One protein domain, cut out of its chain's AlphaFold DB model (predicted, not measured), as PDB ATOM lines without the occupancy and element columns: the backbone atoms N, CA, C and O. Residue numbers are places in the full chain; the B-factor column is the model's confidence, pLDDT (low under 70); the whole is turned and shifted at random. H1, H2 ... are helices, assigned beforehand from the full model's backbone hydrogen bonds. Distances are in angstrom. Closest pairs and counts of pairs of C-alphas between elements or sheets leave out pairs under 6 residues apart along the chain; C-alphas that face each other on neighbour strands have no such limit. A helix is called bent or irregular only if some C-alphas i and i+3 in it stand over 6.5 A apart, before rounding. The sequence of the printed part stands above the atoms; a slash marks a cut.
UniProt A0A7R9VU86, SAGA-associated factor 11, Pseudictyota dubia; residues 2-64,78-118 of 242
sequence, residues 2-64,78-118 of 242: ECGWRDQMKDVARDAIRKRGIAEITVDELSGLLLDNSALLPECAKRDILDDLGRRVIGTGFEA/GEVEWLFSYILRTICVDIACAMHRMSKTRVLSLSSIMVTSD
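AT A GLANCE: This is residues 2 to 64 and 78 to 118 of the 242 residues of the protein "SAGA-associated factor 11" of Pseudictyota dubia (UniProt A0A7R9VU86). One long helix, H4, runs most of the length of an elongated domain, and H1 and H2 cross it and each other at steep angles on its later part, making the core with it. H3 is set off toward the other end of the domain, crosswise to H4, and after H4 the printed part folds back through the short H5, with residues 105 to 111 sticking out. The printed part has 104 residues with five named helices, in the order H1, H2, H3, H4, H5, and no named strand; its class is all helix. It is only just compact, close to loose, with a radius of gyration of the C-alphas of 15.2 A, and spans 46 by 28 by 21 A.

HOW THE PARTS SIT: H1, residues 5 to 20, touches H2, residues 27 to 40, closest at the C-alphas of Met 9 and Leu 34, 6.6 A apart; they run opposite ways at a steep tilt of 47 degrees. H2 is irregular: C-alphas 36 and 39 are 7.1 A apart. H3, residues 43 to 57, is apart from H1 and H2. H4, residues 78 to 105, is the hub, touching H1, H2 and H3. With residues 88 to 100 alone it touches H2, opposite ways at a steep tilt of 53 degrees; the closest C-alphas, of Ser 31 and Val 93, are 5.2 A apart. With residues 95 to 103 alone it touches H1, the same way at a steep tilt of 52 degrees; the closest C-alphas, of Lys 10 and Ile 95, are 7.0 A apart. H3, with residues 49 to 50 alone, only just touches H4, with 3 pairs of C-alphas within 8 A, the closest those of Leu 50 and Phe 84 at 7.0 A; their lines are about perpendicular, at 74 degrees. H5, residues 110 to 113, touches no helix but is near H4. In H1, H3 and H4 every O i to N i+4 pair is within hydrogen-bond range; in H2 8 of 10 are, and H5 is too short for such a pair.

IN THESE COORDINATES: H1 begins at C-alpha 5, (367.716, 530.764, 408.977), and is 22.6 A long. H2 measures 20.0 A and H3 20.5 A. H4 goes from C-alpha 78 at (387.541, 523.409, 397.099) to C-alpha 105 at (360.052, 513.321, 424.986), 40.4 A. H5 ends at C-alpha 113, (367.991, 524.587, 423.717).

THE WHOLE: The two C-alphas farthest apart, of Ala 23 and Thr 60, are 46.6 A apart. Residues 65 to 77 are not printed, and C-alphas 64 and 78 are 13.4 A apart across this cut, which lies in the link from H3 to H4. The links H2 to H3 and H4 to H5 are tight, and H1 to H2 is short. The mean pLDDT of the printed part is 76.7; residue 2, residues 53 to 54, 56 to 64 and 107 to 118 are under 70.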
ATOM      1  N   GLU A   2     371.217 537.314 413.426       61.47
ATOM      2  CA  GLU A   2     369.822 536.886 413.604       61.47
ATOM      3  C   GLU A   2     369.106 536.816 412.246       61.47
ATOM      4  O   GLU A   2     368.003 537.320 412.087       61.47
ATOM      5  N   CYS A   3     369.713 536.209 411.221       72.19
ATOM      6  CA  CYS A   3     369.068 536.113 409.903       72.19
ATOM      7  C   CYS A   3     367.922 535.078 409.844       72.19
ATOM      8  O   CYS A   3     367.492 534.700 408.762       72.19
ATOM      9  N   GLY A   4     367.443 534.576 410.991       82.19
ATOM     10  CA  GLY A   4     366.286 533.675 411.095       82.19
ATOM     11  C   GLY A   4     366.454 532.279 410.476       82.19
ATOM     12  O   GLY A   4     365.619 531.411 410.714       82.19
ATOM     13  N   TRP A   5     367.534 532.012 409.733       83.50
ATOM     14  CA  TRP A   5     367.716 530.764 408.977       83.50
ATOM     15  C   TRP A   5     367.661 529.506 409.859       83.50
ATOM     16  O   TRP A   5     367.077 528.491 409.488       83.50
ATOM     17  N   ARG A   6     368.220 529.579 411.077       80.94
ATOM     18  CA  ARG A   6     368.164 528.477 412.050       80.94
ATOM     19  C   ARG A   6     366.735 528.164 412.468       80.94
ATOM     20  O   ARG A   6     366.436 527.003 412.734       80.94
ATOM     21  N   ASP A   7     365.878 529.172 412.567       86.06
ATOM     22  CA  ASP A   7     364.480 528.974 412.930       86.06
ATOM     23  C   ASP A   7     363.683 528.445 411.738       86.06
ATOM     24  O   ASP A   7     362.935 527.488 411.908       86.06
ATOM     25  N   GLN A   8     363.968 528.913 410.519       86.06
ATOM     26  CA  GLN A   8     363.417 528.322 409.292       86.06
ATOM     27  C   GLN A   8     363.779 526.833 409.159       86.06
ATOM     28  O   GLN A   8     362.917 526.007 408.867       86.06
ATOM     29  N   MET A   9     365.023 526.446 409.459       87.25
ATOM     30  CA  MET A   9     365.418 525.032 409.494       87.25
ATOM     31  C   MET A   9     364.651 524.229 410.546       87.25
ATOM     32  O   MET A   9     364.244 523.094 410.294       87.25
ATOM     33  N   LYS A  10     364.421 524.800 411.735       88.00
ATOM     34  CA  LYS A  10     363.576 524.148 412.744       88.00
ATOM     35  C   LYS A  10     362.143 524.001 412.242       88.00
ATOM     36  O   LYS A  10     361.527 522.982 412.531       88.00
ATOM     37  N   ASP A  11     361.614 524.971 411.509       89.88
ATOM     38  CA  ASP A  11     360.256 524.925 410.959       89.88
ATOM     39  C   ASP A  11     360.112 523.816 409.926       89.88
ATOM     40  O   ASP A  11     359.224 522.975 410.054       89.88
ATOM     41  N   VAL A  12     361.064 523.728 408.997       90.75
ATOM     42  CA  VAL A  12     361.156 522.638 408.019       90.75
ATOM     43  C   VAL A  12     361.236 521.276 408.719       90.75
ATOM     44  O   VAL A  12     360.495 520.351 408.379       90.75
ATOM     45  N   ALA A  13     362.073 521.152 409.754       88.81
ATOM     46  CA  ALA A  13     362.171 519.934 410.554       88.81
ATOM     47  C   ALA A  13     360.857 519.600 411.288       88.81
ATOM     48  O   ALA A  13     360.427 518.445 411.293       88.81
ATOM     49  N   ARG A  14     360.187 520.595 411.887       89.94
ATOM     50  CA  ARG A  14     358.887 520.423 412.558       89.94
ATOM     51  C   ARG A  14     357.811 519.967 411.580       89.94
ATOM     52  O   ARG A  14     357.032 519.074 411.914       89.94
ATOM     53  N   ASP A  15     357.779 520.539 410.385       91.69
ATOM     54  CA  ASP A  15     356.826 520.177 409.342       91.69
ATOM     55  C   ASP A  15     357.080 518.770 408.797       91.69
ATOM     56  O   ASP A  15     356.126 518.014 408.603       91.69
ATOM     57  N   ALA A  16     358.344 518.374 408.621       90.94
ATOM     58  CA  ALA A  16     358.706 517.013 408.233       90.94
ATOM     59  C   ALA A  16     358.239 515.984 409.277       90.94
ATOM     60  O   ALA A  16     357.598 514.989 408.930       90.94
ATOM     61  N   ILE A  17     358.473 516.267 410.564       90.38
ATOM     62  CA  ILE A  17     358.019 515.419 411.675       90.38
ATOM     63  C   ILE A  17     356.487 515.376 411.746       90.38
ATOM     64  O   ILE A  17     355.918 514.317 412.004       90.38
ATOM     65  N   ARG A  18     355.795 516.497 411.490       90.44
ATOM     66  CA  ARG A  18     354.324 516.546 411.475       90.44
ATOM     67  C   ARG A  18     353.734 515.724 410.327       90.44
ATOM     68  O   ARG A  18     352.714 515.077 410.530       90.44
ATOM     69  N   LYS A  19     354.360 515.750 409.145       93.06
ATOM     70  CA  LYS A  19     353.891 515.037 407.944       93.06
ATOM     71  C   LYS A  19     354.122 513.527 408.014       93.06
ATOM     72  O   LYS A  19     353.234 512.780 407.627       93.06
ATOM     73  N   ARG A  20     355.296 513.086 408.477       90.81
ATOM     74  CA  ARG A  20     355.677 511.657 408.511       90.81
ATOM     75  C   ARG A  20     355.383 510.971 409.845       90.81
ATOM     76  O   ARG A  20     355.272 509.759 409.912       90.81
ATOM     77  N   GLY A  21     355.241 511.741 410.919       87.88
ATOM     78  CA  GLY A  21     355.087 511.204 412.263       87.88
ATOM     79  C   GLY A  21     356.425 510.884 412.938       87.88
ATOM     80  O   GLY A  21     357.455 510.638 412.318       87.88
ATOM     81  N   ILE A  22     356.401 510.905 414.271       85.06
ATOM     82  CA  ILE A  22     357.596 510.833 415.136       85.06
ATOM     83  C   ILE A  22     358.222 509.428 415.147       85.06
ATOM     84  O   ILE A  22     359.403 509.279 415.457       85.06
ATOM     85  N   ALA A  23     357.424 508.396 414.857       81.44
ATOM     86  CA  ALA A  23     357.865 507.005 414.887       81.44
ATOM     87  C   ALA A  23     358.659 506.604 413.635       81.44
ATOM     88  O   ALA A  23     359.547 505.765 413.738       81.44
ATOM     89  N   GLU A  24     358.353 507.212 412.488       88.62
ATOM     90  CA  GLU A  24     358.922 506.824 411.194       88.62
ATOM     91  C   GLU A  24     360.165 507.638 410.826       88.62
ATOM     92  O   GLU A  24     361.044 507.135 410.136       88.62
ATOM     93  N   ILE A  25     360.279 508.877 411.309       91.56
ATOM     94  CA  ILE A  25     361.341 509.783 410.868       91.56
ATOM     95  C   ILE A  25     362.665 509.552 411.610       91.56
ATOM     96  O   ILE A  25     362.770 509.723 412.831       91.56
ATOM     97  N   THR A  26     363.700 509.176 410.861       93.44
ATOM     98  CA  THR A  26     365.061 508.992 411.382       93.44
ATOM     99  C   THR A  26     365.831 510.315 411.441       93.44
ATOM    100  O   THR A  26     365.501 511.294 410.768       93.44
ATOM    101  N   VAL A  27     366.878 510.369 412.273       89.00
ATOM    102  CA  VAL A  27     367.758 511.552 412.361       89.00
ATOM    103  C   VAL A  27     368.486 511.784 411.038       89.00
ATOM    104  O   VAL A  27     368.623 512.933 410.626       89.00
ATOM    105  N   ASP A  28     368.905 510.710 410.367       87.56
ATOM    106  CA  ASP A  28     369.613 510.789 409.090       87.56
ATOM    107  C   ASP A  28     368.715 511.364 407.992       87.56
ATOM    108  O   ASP A  28     369.124 512.312 407.322       87.56
ATOM    109  N   GLU A  29     367.463 510.905 407.885       91.12
ATOM    110  CA  GLU A  29     366.473 511.489 406.967       91.12
ATOM    111  C   GLU A  29     366.228 512.971 407.242       91.12
ATOM    112  O   GLU A  29     366.197 513.777 406.312       91.12
ATOM    113  N   LEU A  30     366.081 513.349 408.516       88.31
ATOM    114  CA  LEU A  30     365.881 514.749 408.878       88.31
ATOM    115  C   LEU A  30     367.105 515.595 408.508       88.31
ATOM    116  O   LEU A  30     366.960 516.714 408.028       88.31
ATOM    117  N   SER A  31     368.310 515.065 408.725       87.94
ATOM    118  CA  SER A  31     369.556 515.758 408.396       87.94
ATOM    119  C   SER A  31     369.752 515.916 406.889       87.94
ATOM    120  O   SER A  31     370.160 516.991 406.458       87.94
ATOM    121  N   GLY A  32     369.399 514.897 406.096       88.88
ATOM    122  CA  GLY A  32     369.405 514.957 404.635       88.88
ATOM    123  C   GLY A  32     368.426 516.007 404.125       88.88
ATOM    124  O   GLY A  32     368.808 516.885 403.366       88.88
ATOM    125  N   LEU A  33     367.204 516.022 404.665       90.94
ATOM    126  CA  LEU A  33     366.198 517.018 404.302       90.94
ATOM    127  C   LEU A  33     366.654 518.446 404.633       90.94
ATOM    128  O   LEU A  33     366.444 519.364 403.843       90.94
ATOM    129  N   LEU A  34     367.300 518.655 405.781       88.56
ATOM    130  CA  LEU A  34     367.859 519.962 406.136       88.56
ATOM    131  C   LEU A  34     369.027 520.365 405.225       88.56
ATOM    132  O   LEU A  34     369.142 521.537 404.880       88.56
ATOM    133  N   LEU A  35     369.868 519.411 404.819       87.50
ATOM    134  CA  LEU A  35     370.942 519.637 403.850       87.50
ATOM    135  C   LEU A  35     370.401 519.985 402.461       87.50
ATOM    136  O   LEU A  35     370.923 520.898 401.838       87.50
ATOM    137  N   ASP A  36     369.327 519.350 402.001       87.06
ATOM    138  CA  ASP A  36     368.710 519.676 400.709       87.06
ATOM    139  C   ASP A  36     368.096 521.085 400.713       87.06
ATOM    140  O   ASP A  36     368.087 521.787 399.703       87.06
ATOM    141  N   ASN A  37     367.637 521.544 401.880       83.62
ATOM    142  CA  ASN A  37     367.143 522.905 402.093       83.62
ATOM    143  C   ASN A  37     368.258 523.903 402.456       83.62
ATOM    144  O   ASN A  37     367.971 525.046 402.812       83.62
ATOM    145  N   SER A  38     369.532 523.508 402.358       73.56
ATOM    146  CA  SER A  38     370.681 524.394 402.595       73.56
ATOM    147  C   SER A  38     370.750 525.580 401.644       73.56
ATOM    148  O   SER A  38     371.285 526.617 402.023       73.56
ATOM    149  N   ALA A  39     370.152 525.463 400.456       76.25
ATOM    150  CA  ALA A  39     370.006 526.561 399.506       76.25
ATOM    151  C   ALA A  39     369.209 527.754 400.078       76.25
ATOM    152  O   ALA A  39     369.258 528.847 399.527       76.25
ATOM    153  N   LEU A  40     368.485 527.563 401.191       71.69
ATOM    154  CA  LEU A  40     367.825 528.644 401.927       71.69
ATOM    155  C   LEU A  40     368.795 529.474 402.776       71.69
ATOM    156  O   LEU A  40     368.383 530.487 403.339       71.69
ATOM    157  N   LEU A  41     370.054 529.049 402.922       80.25
ATOM    158  CA  LEU A  41     371.045 529.804 403.672       80.25
ATOM    159  C   LEU A  41     371.392 531.086 402.901       80.25
ATOM    160  O   LEU A  41     371.932 531.004 401.801       80.25
ATOM    161  N   PRO A  42     371.147 532.276 403.475       81.00
ATOM    162  CA  PRO A  42     371.527 533.517 402.819       81.00
ATOM    163  C   PRO A  42     373.044 533.599 402.622       81.00
ATOM    164  O   PRO A  42     373.808 533.288 403.540       81.00
ATOM    165  N   GLU A  43     373.486 534.134 401.482       77.88
ATOM    166  CA  GLU A  43     374.911 534.345 401.179       77.88
ATOM    167  C   GLU A  43     375.635 535.221 402.219       77.88
ATOM    168  O   GLU A  43     376.847 535.122 402.412       77.88
ATOM    169  N   CYS A  44     374.914 536.076 402.954       77.69
ATOM    170  CA  CYS A  44     375.493 536.791 404.095       77.69
ATOM    171  C   CYS A  44     375.864 535.852 405.252       77.69
ATOM    172  O   CYS A  44     376.949 535.979 405.805       77.69
ATOM    173  N   ALA A  45     375.021 534.867 405.571       78.88
ATOM    174  CA  ALA A  45     375.307 533.889 406.614       78.88
ATOM    175  C   ALA A  45     376.410 532.914 406.187       78.88
ATOM    176  O   ALA A  45     377.231 532.535 407.018       78.88
ATOM    177  N   LYS A  46     376.453 532.541 404.899       81.88
ATOM    178  CA  LYS A  46     377.554 531.756 404.328       81.88
ATOM    179  C   LYS A  46     378.883 532.488 404.512       81.88
ATOM    180  O   LYS A  46     379.794 531.929 405.115       81.88
ATOM    181  N   ARG A  47     378.956 533.757 404.093       79.62
ATOM    182  CA  ARG A  47     380.146 534.601 404.285       79.62
ATOM    183  C   ARG A  47     380.527 534.758 405.747       79.62
ATOM    184  O   ARG A  47     381.684 534.567 406.066       79.62
ATOM    185  N   ASP A  48     379.582 535.013 406.642       79.56
ATOM    186  CA  ASP A  48     379.902 535.167 408.064       79.56
ATOM    187  C   ASP A  48     380.468 533.878 408.688       79.56
ATOM    188  O   ASP A  48     381.382 533.932 409.510       79.56
ATOM    189  N   ILE A  49     379.930 532.712 408.308       78.69
ATOM    190  CA  ILE A  49     380.444 531.408 408.754       78.69
ATOM    191  C   ILE A  49     381.855 531.191 408.208       78.69
ATOM    192  O   ILE A  49     382.734 530.768 408.954       78.69
ATOM    193  N   LEU A  50     382.070 531.492 406.926       78.62
ATOM    194  CA  LEU A  50     383.377 531.395 406.283       78.62
ATOM    195  C   LEU A  50     384.391 532.379 406.883       78.62
ATOM    196  O   LEU A  50     385.531 531.996 407.118       78.62
ATOM    197  N   ASP A  51     383.973 533.597 407.218       74.88
ATOM    198  CA  ASP A  51     384.799 534.626 407.849       74.88
ATOM    199  C   ASP A  51     385.171 534.250 409.287       74.88
ATOM    200  O   ASP A  51     386.330 534.395 409.680       74.88
ATOM    201  N   ASP A  52     384.215 533.774 410.095       73.38
ATOM    202  CA  ASP A  52     384.486 533.309 411.465       73.38
ATOM    203  C   ASP A  52     385.445 532.111 411.441       73.38
ATOM    204  O   ASP A  52     386.374 532.012 412.243       73.38
ATOM    205  N   LEU A  53     385.281 531.225 410.461       69.62
ATOM    206  CA  LEU A  53     386.137 530.066 410.267       69.62
ATOM    207  C   LEU A  53     387.533 530.438 409.759       69.62
ATOM    208  O   LEU A  53     388.519 529.954 410.309       69.62
ATOM    209  N   GLY A  54     387.633 531.327 408.771       68.06
ATOM    210  CA  GLY A  54     388.898 531.856 408.263       68.06
ATOM    211  C   GLY A  54     389.696 532.543 409.370       68.06
ATOM    212  O   GLY A  54     390.884 532.265 409.548       68.06
ATOM    213  N   ARG A  55     389.019 533.330 410.222       70.75
ATOM    214  CA  ARG A  55     389.631 533.929 411.419       70.75
ATOM    215  C   ARG A  55     390.134 532.883 412.411       70.75
ATOM    216  O   ARG A  55     391.226 533.052 412.943       70.75
ATOM    217  N   ARG A  56     389.363 531.822 412.673       65.81
ATOM    218  CA  ARG A  56     389.720 530.791 413.667       65.81
ATOM    219  C   ARG A  56     390.790 529.814 413.190       65.81
ATOM    220  O   ARG A  56     391.616 529.400 413.994       65.81
ATOM    221  N   VAL A  57     390.751 529.417 411.922       63.94
ATOM    222  CA  VAL A  57     391.629 528.380 411.361       63.94
ATOM    223  C   VAL A  57     392.906 528.997 410.797       63.94
ATOM    224  O   VAL A  57     393.999 528.511 411.076       63.94
ATOM    225  N   ILE A  58     392.784 530.087 410.036       64.94
ATOM    226  CA  ILE A  58     393.886 530.641 409.236       64.94
ATOM    227  C   ILE A  58     394.507 531.874 409.911       64.94
ATOM    228  O   ILE A  58     395.685 532.169 409.702       64.94
ATOM    229  N   GLY A  59     393.756 532.579 410.765       55.00
ATOM    230  CA  GLY A  59     394.218 533.811 411.415       55.00
ATOM    231  C   GLY A  59     394.364 534.993 410.450       55.00
ATOM    232  O   GLY A  59     394.950 536.010 410.812       55.00
ATOM    233  N   THR A  60     393.837 534.873 409.228       47.31
ATOM    234  CA  THR A  60     393.823 535.923 408.203       47.31
ATOM    235  C   THR A  60     392.386 536.140 407.729       47.31
ATOM    236  O   THR A  60     391.587 535.204 407.702       47.31
ATOM    237  N   GLY A  61     392.019 537.394 407.448       47.59
ATOM    238  CA  GLY A  61     390.708 537.724 406.890       47.59
ATOM    239  C   GLY A  61     390.605 537.172 405.473       47.59
ATOM    240  O   GLY A  61     391.455 537.475 404.642       47.59
ATOM    241  N   PHE A  62     389.602 536.335 405.220       46.88
ATOM    242  CA  PHE A  62     389.328 535.803 403.893       46.88
ATOM    243  C   PHE A  62     388.541 536.859 403.108       46.88
ATOM    244  O   PHE A  62     387.399 537.154 403.445       46.88
ATOM    245  N   GLU A  63     389.150 537.476 402.096       52.03
ATOM    246  CA  GLU A  63     388.406 538.323 401.161       52.03
ATOM    247  C   GLU A  63     387.800 537.428 400.080       52.03
ATOM    248  O   GLU A  63     388.518 536.804 399.300       52.03
ATOM    249  N   ALA A  64     386.470 537.314 400.078       49.16
ATOM    250  CA  ALA A  64     385.734 536.521 399.101       49.16
ATOM    251  C   ALA A  64     385.916 537.110 397.688       49.16
ATOM    252  O   ALA A  64     385.257 538.087 397.329       49.16
ATOM    253  N   GLY A  78     388.148 524.714 396.826       72.56
ATOM    254  CA  GLY A  78     387.541 523.409 397.099       72.56
ATOM    255  C   GLY A  78     387.644 522.980 398.569       72.56
ATOM    256  O   GLY A  78     386.711 522.374 399.097       72.56
ATOM    257  N   GLU A  79     388.738 523.329 399.255       75.56
ATOM    258  CA  GLU A  79     388.895 523.076 400.696       75.56
ATOM    259  C   GLU A  79     387.887 523.891 401.526       75.56
ATOM    260  O   GLU A  79     387.296 523.364 402.472       75.56
ATOM    261  N   VAL A  80     387.646 525.151 401.147       73.62
ATOM    262  CA  VAL A  80     386.681 526.037 401.817       73.62
ATOM    263  C   VAL A  80     385.247 525.526 401.646       73.62
ATOM    264  O   VAL A  80     384.516 525.426 402.633       73.62
ATOM    265  N   GLU A  81     384.852 525.137 400.433       76.75
ATOM    266  CA  GLU A  81     383.522 524.567 400.163       76.75
ATOM    267  C   GLU A  81     383.299 523.221 400.872       76.75
ATOM    268  O   GLU A  81     382.224 522.970 401.435       76.75
ATOM    269  N   TRP A  82     384.322 522.360 400.924       81.19
ATOM    270  CA  TRP A  82     384.252 521.110 401.685       81.19
ATOM    271  C   TRP A  82     384.055 521.372 403.180       81.19
ATOM    272  O   TRP A  82     383.196 520.757 403.818       81.19
ATOM    273  N   LEU A  83     384.820 522.311 403.740       78.19
ATOM    274  CA  LEU A  83     384.760 522.649 405.155       78.19
ATOM    275  C   LEU A  83     383.421 523.306 405.516       78.19
ATOM    276  O   LEU A  83     382.820 522.978 406.541       78.19
ATOM    277  N   PHE A  84     382.908 524.172 404.644       81.12
ATOM    278  CA  PHE A  84     381.579 524.752 404.770       81.12
ATOM    279  C   PHE A  84     380.487 523.674 404.758       81.12
ATOM    280  O   PHE A  84     379.664 523.615 405.675       81.12
ATOM    281  N   SER A  85     380.528 522.762 403.783       82.75
ATOM    282  CA  SER A  85     379.605 521.625 403.687       82.75
ATOM    283  C   SER A  85     379.661 520.732 404.929       82.75
ATOM    284  O   SER A  85     378.630 520.285 405.441       82.75
ATOM    285  N   TYR A  86     380.863 520.500 405.460       83.69
ATOM    286  CA  TYR A  86     381.075 519.750 406.691       83.69
ATOM    287  C   TYR A  86     380.429 520.443 407.899       83.69
ATOM    288  O   TYR A  86     379.654 519.818 408.627       83.69
ATOM    289  N   ILE A  87     380.672 521.742 408.087       81.94
ATOM    290  CA  ILE A  87     380.070 522.526 409.174       81.94
ATOM    291  C   ILE A  87     378.551 522.516 409.055       81.94
ATOM    292  O   ILE A  87     377.853 522.238 410.034       81.94
ATOM    293  N   LEU A  88     378.024 522.756 407.859       85.44
ATOM    294  CA  LEU A  88     376.591 522.767 407.634       85.44
ATOM    295  C   LEU A  88     375.962 521.421 408.001       85.44
ATOM    296  O   LEU A  88     374.986 521.376 408.750       85.44
ATOM    297  N   ARG A  89     376.585 520.315 407.581       84.81
ATOM    298  CA  ARG A  89     376.175 518.960 407.962       84.81
ATOM    299  C   ARG A  89     376.158 518.771 409.474       84.81
ATOM    300  O   ARG A  89     375.183 518.231 409.994       84.81
ATOM    301  N   THR A  90     377.176 519.240 410.197       83.19
ATOM    302  CA  THR A  90     377.187 519.142 411.669       83.19
ATOM    303  C   THR A  90     376.040 519.929 412.310       83.19
ATOM    304  O   THR A  90     375.372 519.413 413.207       83.19
ATOM    305  N   ILE A  91     375.735 521.131 411.807       83.88
ATOM    306  CA  ILE A  91     374.620 521.955 412.293       83.88
ATOM    307  C   ILE A  91     373.276 521.270 412.009       83.88
ATOM    308  O   ILE A  91     372.429 521.196 412.903       83.88
ATOM    309  N   CYS A  92     373.085 520.731 410.803       84.12
ATOM    310  CA  CYS A  92     371.873 520.004 410.427       84.12
ATOM    311  C   CYS A  92     371.655 518.775 411.315       84.12
ATOM    312  O   CYS A  92     370.547 518.564 411.808       84.12
ATOM    313  N   VAL A  93     372.707 517.996 411.587       86.06
ATOM    314  CA  VAL A  93     372.641 516.830 412.484       86.06
ATOM    315  C   VAL A  93     372.290 517.248 413.914       86.06
ATOM    316  O   VAL A  93     371.495 516.573 414.571       86.06
ATOM    317  N   ASP A  94     372.818 518.372 414.402       82.69
ATOM    318  CA  ASP A  94     372.500 518.896 415.735       82.69
ATOM    319  C   ASP A  94     371.037 519.312 415.860       82.69
ATOM    320  O   ASP A  94     370.366 518.946 416.832       82.69
ATOM    321  N   ILE A  95     370.532 520.050 414.867       84.50
ATOM    322  CA  ILE A  95     369.125 520.454 414.795       84.50
ATOM    323  C   ILE A  95     368.242 519.209 414.702       84.50
ATOM    324  O   ILE A  95     367.280 519.090 415.463       84.50
ATOM    325  N   ALA A  96     368.601 518.247 413.852       82.81
ATOM    326  CA  ALA A  96     367.862 517.004 413.686       82.81
ATOM    327  C   ALA A  96     367.793 516.184 414.975       82.81
ATOM    328  O   ALA A  96     366.709 515.789 415.410       82.81
ATOM    329  N   CYS A  97     368.930 515.999 415.647       84.25
ATOM    330  CA  CYS A  97     368.996 515.336 416.944       84.25
ATOM    331  C   CYS A  97     368.119 516.042 417.982       84.25
ATOM    332  O   CYS A  97     367.399 515.379 418.732       84.25
ATOM    333  N   ALA A  98     368.180 517.375 418.044       84.06
ATOM    334  CA  ALA A  98     367.388 518.161 418.979       84.06
ATOM    335  C   ALA A  98     365.884 518.019 418.702       84.06
ATOM    336  O   ALA A  98     365.129 517.702 419.619       84.06
ATOM    337  N   MET A  99     365.453 518.174 417.447       83.44
ATOM    338  CA  MET A  99     364.043 518.071 417.051       83.44
ATOM    339  C   MET A  99     363.480 516.664 417.247       83.44
ATOM    340  O   MET A  99     362.373 516.506 417.764       83.44
ATOM    341  N   HIS A 100     364.252 515.633 416.914       82.75
ATOM    342  CA  HIS A 100     363.848 514.248 417.125       82.75
ATOM    343  C   HIS A 100     363.725 513.917 418.625       82.75
ATOM    344  O   HIS A 100     362.737 513.309 419.045       82.75
ATOM    345  N   ARG A 101     364.659 514.387 419.470       83.00
ATOM    346  CA  ARG A 101     364.538 514.259 420.937       83.00
ATOM    347  C   ARG A 101     363.312 514.995 421.470       83.00
ATOM    348  O   ARG A 101     362.546 514.396 422.217       83.00
ATOM    349  N   MET A 102     363.109 516.249 421.058       80.50
ATOM    350  CA  MET A 102     361.956 517.063 421.463       80.50
ATOM    351  C   MET A 102     360.633 516.379 421.131       80.50
ATOM    352  O   MET A 102     359.715 516.354 421.949       80.50
ATOM    353  N   SER A 103     360.556 515.787 419.945       78.75
ATOM    354  CA  SER A 103     359.354 515.105 419.482       78.75
ATOM    355  C   SER A 103     359.068 513.843 420.296       78.75
ATOM    356  O   SER A 103     357.922 513.601 420.670       78.75
ATOM    357  N   LYS A 104     360.103 513.069 420.648       83.81
ATOM    358  CA  LYS A 104     359.943 511.844 421.446       83.81
ATOM    359  C   LYS A 104     359.603 512.107 422.910       83.81
ATOM    360  O   LYS A 104     358.789 511.384 423.472       83.81
ATOM    361  N   THR A 105     360.209 513.113 423.538       81.56
ATOM    362  CA  THR A 105     360.052 513.321 424.986       81.56
ATOM    363  C   THR A 105     358.925 514.279 425.351       81.56
ATOM    364  O   THR A 105     358.468 514.234 426.487       81.56
ATOM    365  N   ARG A 106     358.477 515.155 424.436       70.38
ATOM    366  CA  ARG A 106     357.501 516.241 424.687       70.38
ATOM    367  C   ARG A 106     357.859 517.203 425.835       70.38
ATOM    368  O   ARG A 106     357.064 518.083 426.153       70.38
ATOM    369  N   VAL A 107     359.039 517.081 426.444       61.56
ATOM    370  CA  VAL A 107     359.502 517.925 427.554       61.56
ATOM    371  C   VAL A 107     360.610 518.841 427.047       61.56
ATOM    372  O   VAL A 107     361.673 518.375 426.633       61.56
ATOM    373  N   LEU A 108     360.360 520.151 427.093       55.91
ATOM    374  CA  LEU A 108     361.346 521.185 426.786       55.91
ATOM    375  C   LEU A 108     361.960 521.696 428.082       55.91
ATOM    376  O   LEU A 108     361.340 522.468 428.808       55.91
ATOM    377  N   SER A 109     363.206 521.315 428.350       51.34
ATOM    378  CA  SER A 109     364.026 522.129 429.239       51.34
ATOM    379  C   SER A 109     364.654 523.247 428.415       51.34
ATOM    380  O   SER A 109     365.392 522.965 427.469       51.34
ATOM    381  N   LEU A 110     364.396 524.506 428.787       47.38
ATOM    382  CA  LEU A 110     364.999 525.698 428.175       47.38
ATOM    383  C   LEU A 110     366.534 525.586 428.126       47.38
ATOM    384  O   LEU A 110     367.171 525.969 427.146       47.38
ATOM    385  N   SER A 111     367.117 524.948 429.149       51.50
ATOM    386  CA  SER A 111     368.551 524.685 429.215       51.50
ATOM    387  C   SER A 111     369.048 523.800 428.077       51.50
ATOM    388  O   SER A 111     370.163 524.008 427.636       51.50
ATOM    389  N   SER A 112     368.244 522.874 427.541       52.50
ATOM    390  CA  SER A 112     368.651 521.959 426.461       52.50
ATOM    391  C   SER A 112     368.729 522.636 425.085       52.50
ATOM    392  O   SER A 112     369.444 522.163 424.199       52.50
ATOM    393  N   ILE A 113     368.000 523.744 424.920       54.75
ATOM    394  CA  ILE A 113     367.991 524.587 423.717       54.75
ATOM    395  C   ILE A 113     369.105 525.638 423.795       54.75
ATOM    396  O   ILE A 113     369.701 525.970 422.775       54.75
ATOM    397  N   MET A 114     369.410 526.121 425.003       46.19
ATOM    398  CA  MET A 114     370.399 527.172 425.249       46.19
ATOM    399  C   MET A 114     371.786 526.663 425.672       46.19
ATOM    400  O   MET A 114     372.623 527.484 426.043       46.19
ATOM    401  N   VAL A 115     372.066 525.348 425.641       50.38
ATOM    402  CA  VAL A 115     373.418 524.848 425.960       50.38
ATOM    403  C   VAL A 115     374.403 525.448 424.958       50.38
ATOM    404  O   VAL A 115     374.376 525.111 423.773       50.38
ATOM    405  N   THR A 116     375.262 526.335 425.453       46.66
ATOM    406  CA  THR A 116     376.422 526.863 424.741       46.66
ATOM    407  C   THR A 116     377.299 525.708 424.257       46.66
ATOM    408  O   THR A 116     377.385 524.661 424.902       46.66
ATOM    409  N   SER A 117     377.916 525.889 423.088       55.03
ATOM    410  CA  SER A 117     378.728 524.903 422.357       55.03
ATOM    411  C   SER A 117     379.624 524.034 423.242       55.03
ATOM    412  O   SER A 117     379.727 522.829 423.021       55.03
ATOM    413  N   ASP A 118     380.204 524.615 424.287       48.56
ATOM    414  CA  ASP A 118     381.331 524.040 425.018       48.56
ATOM    415  C   ASP A 118     380.963 522.785 425.816       48.56
ATOM    416  O   ASP A 118     381.701 521.803 425.810       48.56
TER     417      ASP A 118